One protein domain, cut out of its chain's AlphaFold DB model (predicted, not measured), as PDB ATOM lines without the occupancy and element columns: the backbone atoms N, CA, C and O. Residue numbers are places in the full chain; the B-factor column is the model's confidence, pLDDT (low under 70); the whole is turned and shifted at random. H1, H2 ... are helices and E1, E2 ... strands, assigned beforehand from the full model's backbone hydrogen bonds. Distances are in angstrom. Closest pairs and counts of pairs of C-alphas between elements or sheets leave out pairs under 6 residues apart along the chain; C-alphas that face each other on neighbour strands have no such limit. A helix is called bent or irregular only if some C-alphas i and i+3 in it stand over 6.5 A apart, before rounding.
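This is residues 122 to 142 and 237 to 269 of the 285 residues of an uncharacterized protein of Entamoeba dispar (strain ATCC PRA-260 / SAW760) (UniProt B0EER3). There is little regular structure here: a small two-stranded hairpin, E1 and E2, sits in the middle of long loops, with the short helix H1 at one end and the loop around His 138 at the other. The 54 printed residues hold two strands, then one helix, a mixed class with 14 residues in named elements. The whole is compact, radius of gyration of the C-alphas 11.4 A, spanning 35 by 25 by 15 A.

Look first at E1, residues 245 to 247, and E2, residues 253 to 255, antiparallel at 155 degrees; N 246 and O 254 are 2.8 A apart, within hydrogen-bond range. A tight link leads from E2 to H1, residues 256 to 263, where 2 of 4 O i to N i+4 pairs are within range. The closest C-alphas of E1 and H1, Ile 245 and Val 256, are 5.8 A apart.

Find C-alpha 245 at (-2.076, -2.182, -16.383), where E1 begins; it spans 6.4 A and E2 7.0 A. H1 runs 11.0 A to C-alpha 263 at (-15.135, 4.465, -17.744), and is irregular: C-alphas 257 and 260 are 7.3 A apart.

Residues 143 to 236 are not printed; C-alphas 142 and 237 are 8.9 A apart. Residues 122 to 127 and 264 to 269 have pLDDT under 70.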
ATOM      1  N   GLU A 122     -21.581  -6.654 -23.323       36.47
ATOM      2  CA  GLU A 122     -21.684  -7.520 -22.128       36.47
ATOM      3  C   GLU A 122     -20.349  -8.205 -21.763       36.47
ATOM      4  O   GLU A 122     -20.100  -8.522 -20.598       36.47
ATOM      5  N   LYS A 123     -19.459  -8.407 -22.747       47.53
ATOM      6  CA  LYS A 123     -18.085  -8.909 -22.547       47.53
ATOM      7  C   LYS A 123     -17.079  -7.834 -22.154       47.53
ATOM      8  O   LYS A 123     -16.035  -8.170 -21.594       47.53
ATOM      9  N   ARG A 124     -17.363  -6.555 -22.416       52.44
ATOM     10  CA  ARG A 124     -16.599  -5.460 -21.820       52.44
ATOM     11  C   ARG A 124     -16.958  -5.466 -20.343       52.44
ATOM     12  O   ARG A 124     -17.953  -4.891 -19.931       52.44
ATOM     13  N   LYS A 125     -16.150  -6.161 -19.550       57.81
ATOM     14  CA  LYS A 125     -16.035  -5.936 -18.114       57.81
ATOM     15  C   LYS A 125     -14.950  -4.869 -17.932       57.81
ATOM     16  O   LYS A 125     -13.807  -5.241 -17.664       57.81
ATOM     17  N   PRO A 126     -15.235  -3.575 -18.189       59.44
ATOM     18  CA  PRO A 126     -14.245  -2.524 -18.003       59.44
ATOM     19  C   PRO A 126     -13.692  -2.613 -16.579       59.44
ATOM     20  O   PRO A 126     -14.445  -2.783 -15.621       59.44
ATOM     21  N   GLY A 127     -12.368  -2.583 -16.458       62.41
ATOM     22  CA  GLY A 127     -11.685  -2.750 -15.176       62.41
ATOM     23  C   GLY A 127     -11.352  -4.193 -14.773       62.41
ATOM     24  O   GLY A 127     -10.706  -4.378 -13.745       62.41
ATOM     25  N   VAL A 128     -11.740  -5.216 -15.546       77.94
ATOM     26  CA  VAL A 128     -11.330  -6.610 -15.288       77.94
ATOM     27  C   VAL A 128     -10.201  -7.005 -16.224       77.94
ATOM     28  O   VAL A 128     -10.402  -7.118 -17.431       77.94
ATOM     29  N   ASP A 129      -9.042  -7.290 -15.643       85.06
ATOM     30  CA  ASP A 129      -7.857  -7.732 -16.371       85.06
ATOM     31  C   ASP A 129      -8.074  -9.101 -17.036       85.06
ATOM     32  O   ASP A 129      -8.392 -10.092 -16.378       85.06
ATOM     33  N   GLN A 130      -7.930  -9.137 -18.361       87.75
ATOM     34  CA  GLN A 130      -8.118 -10.315 -19.207       87.75
ATOM     35  C   GLN A 130      -6.798 -10.968 -19.627       87.75
ATOM     36  O   GLN A 130      -6.833 -11.907 -20.422       87.75
ATOM     37  N   ARG A 131      -5.633 -10.534 -19.116       88.12
ATOM     38  CA  ARG A 131      -4.321 -11.025 -19.590       88.12
ATOM     39  C   ARG A 131      -4.164 -12.553 -19.555       88.12
ATOM     40  O   ARG A 131      -3.457 -13.109 -20.383       88.12
ATOM     41  N   THR A 132      -4.829 -13.236 -18.620       85.50
ATOM     42  CA  THR A 132      -4.805 -14.706 -18.476       85.50
ATOM     43  C   THR A 132      -5.840 -15.428 -19.337       85.50
ATOM     44  O   THR A 132      -5.811 -16.650 -19.438       85.50
ATOM     45  N   SER A 133      -6.795 -14.694 -19.902       84.25
ATOM     46  CA  SER A 133      -7.922 -15.224 -20.678       84.25
ATOM     47  C   SER A 133      -7.768 -14.995 -22.180       84.25
ATOM     48  O   SER A 133      -8.538 -15.560 -22.957       84.25
ATOM     49  N   LEU A 134      -6.798 -14.178 -22.593       84.75
ATOM     50  CA  LEU A 134      -6.490 -13.958 -23.998       84.75
ATOM     51  C   LEU A 134      -5.827 -15.195 -24.627       84.75
ATOM     52  O   LEU A 134      -5.050 -15.878 -23.955       84.75
ATOM     53  N   PRO A 135      -6.103 -15.482 -25.915       83.44
ATOM     54  CA  PRO A 135      -5.379 -16.504 -26.656       83.44
ATOM     55  C   PRO A 135      -3.880 -16.215 -26.611       83.44
ATOM     56  O   PRO A 135      -3.452 -15.106 -26.926       83.44
ATOM     57  N   MET A 136      -3.101 -17.217 -26.215       87.06
ATOM     58  CA  MET A 136      -1.651 -17.113 -26.183       87.06
ATOM     59  C   MET A 136      -1.063 -17.887 -27.348       87.06
ATOM     60  O   MET A 136      -1.396 -19.057 -27.542       87.06
ATOM     61  N   ASP A 137      -0.144 -17.252 -28.063       82.88
ATOM     62  CA  ASP A 137       0.755 -17.946 -28.972       82.88
ATOM     63  C   ASP A 137       2.139 -18.009 -28.327       82.88
ATOM     64  O   ASP A 137       2.677 -16.994 -27.882       82.88
ATOM     65  N   HIS A 138       2.678 -19.218 -28.170       85.00
ATOM     66  CA  HIS A 138       3.952 -19.462 -27.482       85.00
ATOM     67  C   HIS A 138       4.103 -18.757 -26.110       85.00
ATOM     68  O   HIS A 138       5.193 -18.326 -25.735       85.00
ATOM     69  N   GLY A 139       3.010 -18.638 -25.345       87.88
ATOM     70  CA  GLY A 139       3.007 -17.980 -24.029       87.88
ATOM     71  C   GLY A 139       3.066 -16.448 -24.077       87.88
ATOM     72  O   GLY A 139       3.325 -15.807 -23.057       87.88
ATOM     73  N   LYS A 140       2.837 -15.848 -25.248       93.38
ATOM     74  CA  LYS A 140       2.754 -14.401 -25.447       93.38
ATOM     75  C   LYS A 140       1.356 -13.992 -25.883       93.38
ATOM     76  O   LYS A 140       0.618 -14.785 -26.465       93.38
ATOM     77  N   ILE A 141       1.020 -12.739 -25.607       93.94
ATOM     78  CA  ILE A 141      -0.214 -12.102 -26.054       93.94
ATOM     79  C   ILE A 141       0.100 -10.918 -26.962       93.94
ATOM     80  O   ILE A 141       1.139 -10.265 -26.836       93.94
ATOM     81  N   ASP A 142      -0.837 -10.630 -27.852       93.81
ATOM     82  CA  ASP A 142      -0.834  -9.417 -28.653       93.81
ATOM     83  C   ASP A 142      -1.386  -8.249 -27.825       93.81
ATOM     84  O   ASP A 142      -2.447  -8.364 -27.215       93.81
ATOM     85  N   SER A 237       5.033 -11.196 -23.301       93.00
ATOM     86  CA  SER A 237       4.696 -12.137 -22.231       93.00
ATOM     87  C   SER A 237       3.843 -11.455 -21.147       93.00
ATOM     88  O   SER A 237       4.230 -10.389 -20.661       93.00
ATOM     89  N   PRO A 238       2.729 -12.067 -20.689       91.81
ATOM     90  CA  PRO A 238       1.855 -11.476 -19.668       91.81
ATOM     91  C   PRO A 238       2.547 -11.098 -18.349       91.81
ATOM     92  O   PRO A 238       2.087 -10.195 -17.650       91.81
ATOM     93  N   GLU A 239       3.647 -11.779 -18.023       90.19
ATOM     94  CA  GLU A 239       4.472 -11.554 -16.828       90.19
ATOM     95  C   GLU A 239       5.264 -10.238 -16.870       90.19
ATOM     96  O   GLU A 239       5.603  -9.688 -15.826       90.19
ATOM     97  N   VAL A 240       5.550  -9.717 -18.068       90.88
ATOM     98  CA  VAL A 240       6.280  -8.450 -18.259       90.88
ATOM     99  C   VAL A 240       5.342  -7.250 -18.110       90.88
ATOM    100  O   VAL A 240       5.780  -6.141 -17.797       90.88
ATOM    101  N   ILE A 241       4.038  -7.463 -18.310       93.31
ATOM    102  CA  ILE A 241       3.029  -6.410 -18.232       93.31
ATOM    103  C   ILE A 241       2.887  -5.968 -16.770       93.31
ATOM    104  O   ILE A 241       2.537  -6.791 -15.915       93.31
ATOM    105  N   PRO A 242       3.080  -4.676 -16.459       92.88
ATOM    106  CA  PRO A 242       2.973  -4.191 -15.091       92.88
ATOM    107  C   PRO A 242       1.613  -4.513 -14.433       92.88
ATOM    108  O   PRO A 242       0.580  -4.560 -15.112       92.88
ATOM    109  N   PRO A 243       1.568  -4.707 -13.103       90.12
ATOM    110  CA  PRO A 243       0.327  -5.026 -12.391       90.12
ATOM    111  C   PRO A 243      -0.680  -3.865 -12.386       90.12
ATOM    112  O   PRO A 243      -1.870  -4.087 -12.203       90.12
ATOM    113  N   ASN A 244      -0.227  -2.630 -12.617       89.88
ATOM    114  CA  ASN A 244      -1.078  -1.443 -12.724       89.88
ATOM    115  C   ASN A 244      -1.652  -1.218 -14.138       89.88
ATOM    116  O   ASN A 244      -2.237  -0.164 -14.393       89.88
ATOM    117  N   ILE A 245      -1.474  -2.175 -15.050       91.81
ATOM    118  CA  ILE A 245      -2.076  -2.182 -16.383       91.81
ATOM    119  C   ILE A 245      -3.208  -3.203 -16.402       91.81
ATOM    120  O   ILE A 245      -3.031  -4.335 -15.969       91.81
ATOM    121  N   ILE A 246      -4.355  -2.823 -16.946       90.19
ATOM    122  CA  ILE A 246      -5.471  -3.730 -17.200       90.19
ATOM    123  C   ILE A 246      -5.489  -4.027 -18.686       90.19
ATOM    124  O   ILE A 246      -5.620  -3.115 -19.506       90.19
ATOM    125  N   VAL A 247      -5.365  -5.309 -19.020       90.88
ATOM    126  CA  VAL A 247      -5.495  -5.790 -20.392       90.88
ATOM    127  C   VAL A 247      -6.962  -6.081 -20.679       90.88
ATOM    128  O   VAL A 247      -7.609  -6.843 -19.963       90.88
ATOM    129  N   ASN A 248      -7.489  -5.476 -21.736       86.06
ATOM    130  CA  ASN A 248      -8.860  -5.671 -22.181       86.06
ATOM    131  C   ASN A 248      -8.974  -6.879 -23.125       86.06
ATOM    132  O   ASN A 248      -7.998  -7.341 -23.711       86.06
ATOM    133  N   PHE A 249     -10.202  -7.366 -23.323       84.81
ATOM    134  CA  PHE A 249     -10.490  -8.494 -24.221       84.81
ATOM    135  C   PHE A 249     -10.147  -8.217 -25.698       84.81
ATOM    136  O   PHE A 249      -9.957  -9.144 -26.476       84.81
ATOM    137  N   ASP A 250     -10.094  -6.948 -26.103       81.94
ATOM    138  CA  ASP A 250      -9.779  -6.516 -27.470       81.94
ATOM    139  C   ASP A 250      -8.279  -6.250 -27.692       81.94
ATOM    140  O   ASP A 250      -7.909  -5.532 -28.621       81.94
ATOM    141  N   ASN A 251      -7.417  -6.802 -26.831       89.75
ATOM    142  CA  ASN A 251      -5.964  -6.613 -26.843       89.75
ATOM    143  C   ASN A 251      -5.526  -5.145 -26.667       89.75
ATOM    144  O   ASN A 251      -4.368  -4.801 -26.911       89.75
ATOM    145  N   SER A 252      -6.429  -4.254 -26.248       91.75
ATOM    146  CA  SER A 252      -6.062  -2.925 -25.759       91.75
ATOM    147  C   SER A 252      -5.701  -2.979 -24.276       91.75
ATOM    148  O   SER A 252      -5.961  -3.967 -23.587       91.75
ATOM    149  N   TYR A 253      -5.114  -1.905 -23.760       93.00
ATOM    150  CA  TYR A 253      -4.852  -1.779 -22.334       93.00
ATOM    151  C   TYR A 253      -5.157  -0.374 -21.825       93.00
ATOM    152  O   TYR A 253      -5.179   0.596 -22.589       93.00
ATOM    153  N   VAL A 254      -5.371  -0.283 -20.517       91.00
ATOM    154  CA  VAL A 254      -5.536   0.967 -19.766       91.00
ATOM    155  C   VAL A 254      -4.742   0.888 -18.467       91.00
ATOM    156  O   VAL A 254      -4.444  -0.200 -17.977       91.00
ATOM    157  N   TYR A 255      -4.410   2.034 -17.886       89.81
ATOM    158  CA  TYR A 255      -3.840   2.074 -16.544       89.81
ATOM    159  C   TYR A 255      -4.961   1.993 -15.501       89.81
ATOM    160  O   TYR A 255      -6.022   2.592 -15.676       89.81
ATOM    161  N   VAL A 256      -4.718   1.282 -14.396       87.38
ATOM    162  CA  VAL A 256      -5.677   1.124 -13.282       87.38
ATOM    163  C   VAL A 256      -6.133   2.482 -12.737       87.38
ATOM    164  O   VAL A 256      -7.321   2.688 -12.503       87.38
ATOM    165  N   GLU A 257      -5.201   3.425 -12.579       87.00
ATOM    166  CA  GLU A 257      -5.473   4.783 -12.082       87.00
ATOM    167  C   GLU A 257      -6.368   5.615 -13.013       87.00
ATOM    168  O   GLU A 257      -7.023   6.552 -12.564       87.00
ATOM    169  N   ASP A 258      -6.446   5.240 -14.290       86.12
ATOM    170  CA  ASP A 258      -7.188   5.977 -15.310       86.12
ATOM    171  C   ASP A 258      -8.602   5.420 -15.534       86.12
ATOM    172  O   ASP A 258      -9.370   5.974 -16.321       86.12
ATOM    173  N   LEU A 259      -8.984   4.343 -14.836       80.56
ATOM    174  CA  LEU A 259     -10.289   3.697 -15.006       80.56
ATOM    175  C   LEU A 259     -11.469   4.634 -14.751       80.56
ATOM    176  O   LEU A 259     -12.440   4.602 -15.506       80.56
ATOM    177  N   ASP A 260     -11.381   5.479 -13.725       76.25
ATOM    178  CA  ASP A 260     -12.445   6.433 -13.406       76.25
ATOM    179  C   ASP A 260     -12.592   7.473 -14.520       76.25
ATOM    180  O   ASP A 260     -13.686   7.751 -15.003       76.25
ATOM    181  N   LYS A 261     -11.461   7.957 -15.039       81.06
ATOM    182  CA  LYS A 261     -11.436   8.926 -16.133       81.06
ATOM    183  C   LYS A 261     -11.969   8.353 -17.449       81.06
ATOM    184  O   LYS A 261     -12.588   9.084 -18.218       81.06
ATOM    185  N   ILE A 262     -11.714   7.073 -17.725       77.88
ATOM    186  CA  ILE A 262     -12.069   6.423 -18.997       77.88
ATOM    187  C   ILE A 262     -13.493   5.850 -18.966       77.88
ATOM    188  O   ILE A 262     -14.215   5.944 -19.959       77.88
ATOM    189  N   TYR A 263     -13.897   5.243 -17.848       72.94
ATOM    190  CA  TYR A 263     -15.135   4.465 -17.744       72.94
ATOM    191  C   TYR A 263     -16.109   4.974 -16.674       72.94
ATOM    192  O   TYR A 263     -17.206   4.426 -16.568       72.94
ATOM    193  N   GLY A 264     -15.743   5.982 -15.873       67.75
ATOM    194  CA  GLY A 264     -16.528   6.407 -14.705       67.75
ATOM    195  C   GLY A 264     -16.608   5.330 -13.619       67.75
ATOM    196  O   GLY A 264     -17.585   5.273 -12.872       67.75
ATOM    197  N   ILE A 265     -15.633   4.413 -13.598       59.00
ATOM    198  CA  ILE A 265     -15.569   3.303 -12.648       59.00
ATOM    199  C   ILE A 265     -14.562   3.676 -11.565       59.00
ATOM    200  O   ILE A 265     -13.389   3.869 -11.893       59.00
ATOM    201  N   PRO A 266     -14.969   3.724 -10.284       56.47
ATOM    202  CA  PRO A 266     -14.039   4.009  -9.204       56.47
ATOM    203  C   PRO A 266     -12.894   2.995  -9.229       56.47
ATOM    204  O   PRO A 266     -13.125   1.790  -9.358       56.47
ATOM    205  N   VAL A 267     -11.663   3.501  -9.125       52.62
ATOM    206  CA  VAL A 267     -10.433   2.701  -9.182       52.62
ATOM    207  C   VAL A 267     -10.558   1.505  -8.224       52.62
ATOM    208  O   VAL A 267     -10.796   1.718  -7.030       52.62
ATOM    209  N   PRO A 268     -10.409   0.253  -8.699       51.41
ATOM    210  CA  PRO A 268     -10.391  -0.908  -7.831       51.41
ATOM    211  C   PRO A 268      -9.259  -0.731  -6.824       51.41
ATOM    212  O   PRO A 268      -8.098  -0.583  -7.205       51.41
ATOM    213  N   VAL A 269      -9.593  -0.730  -5.535       43.16
ATOM    214  CA  VAL A 269      -8.591  -0.741  -4.471       43.16
ATOM    215  C   VAL A 269      -7.877  -2.085  -4.567       43.16
ATOM    216  O   VAL A 269      -8.361  -3.090  -4.049       43.16
TER     217      VAL A 269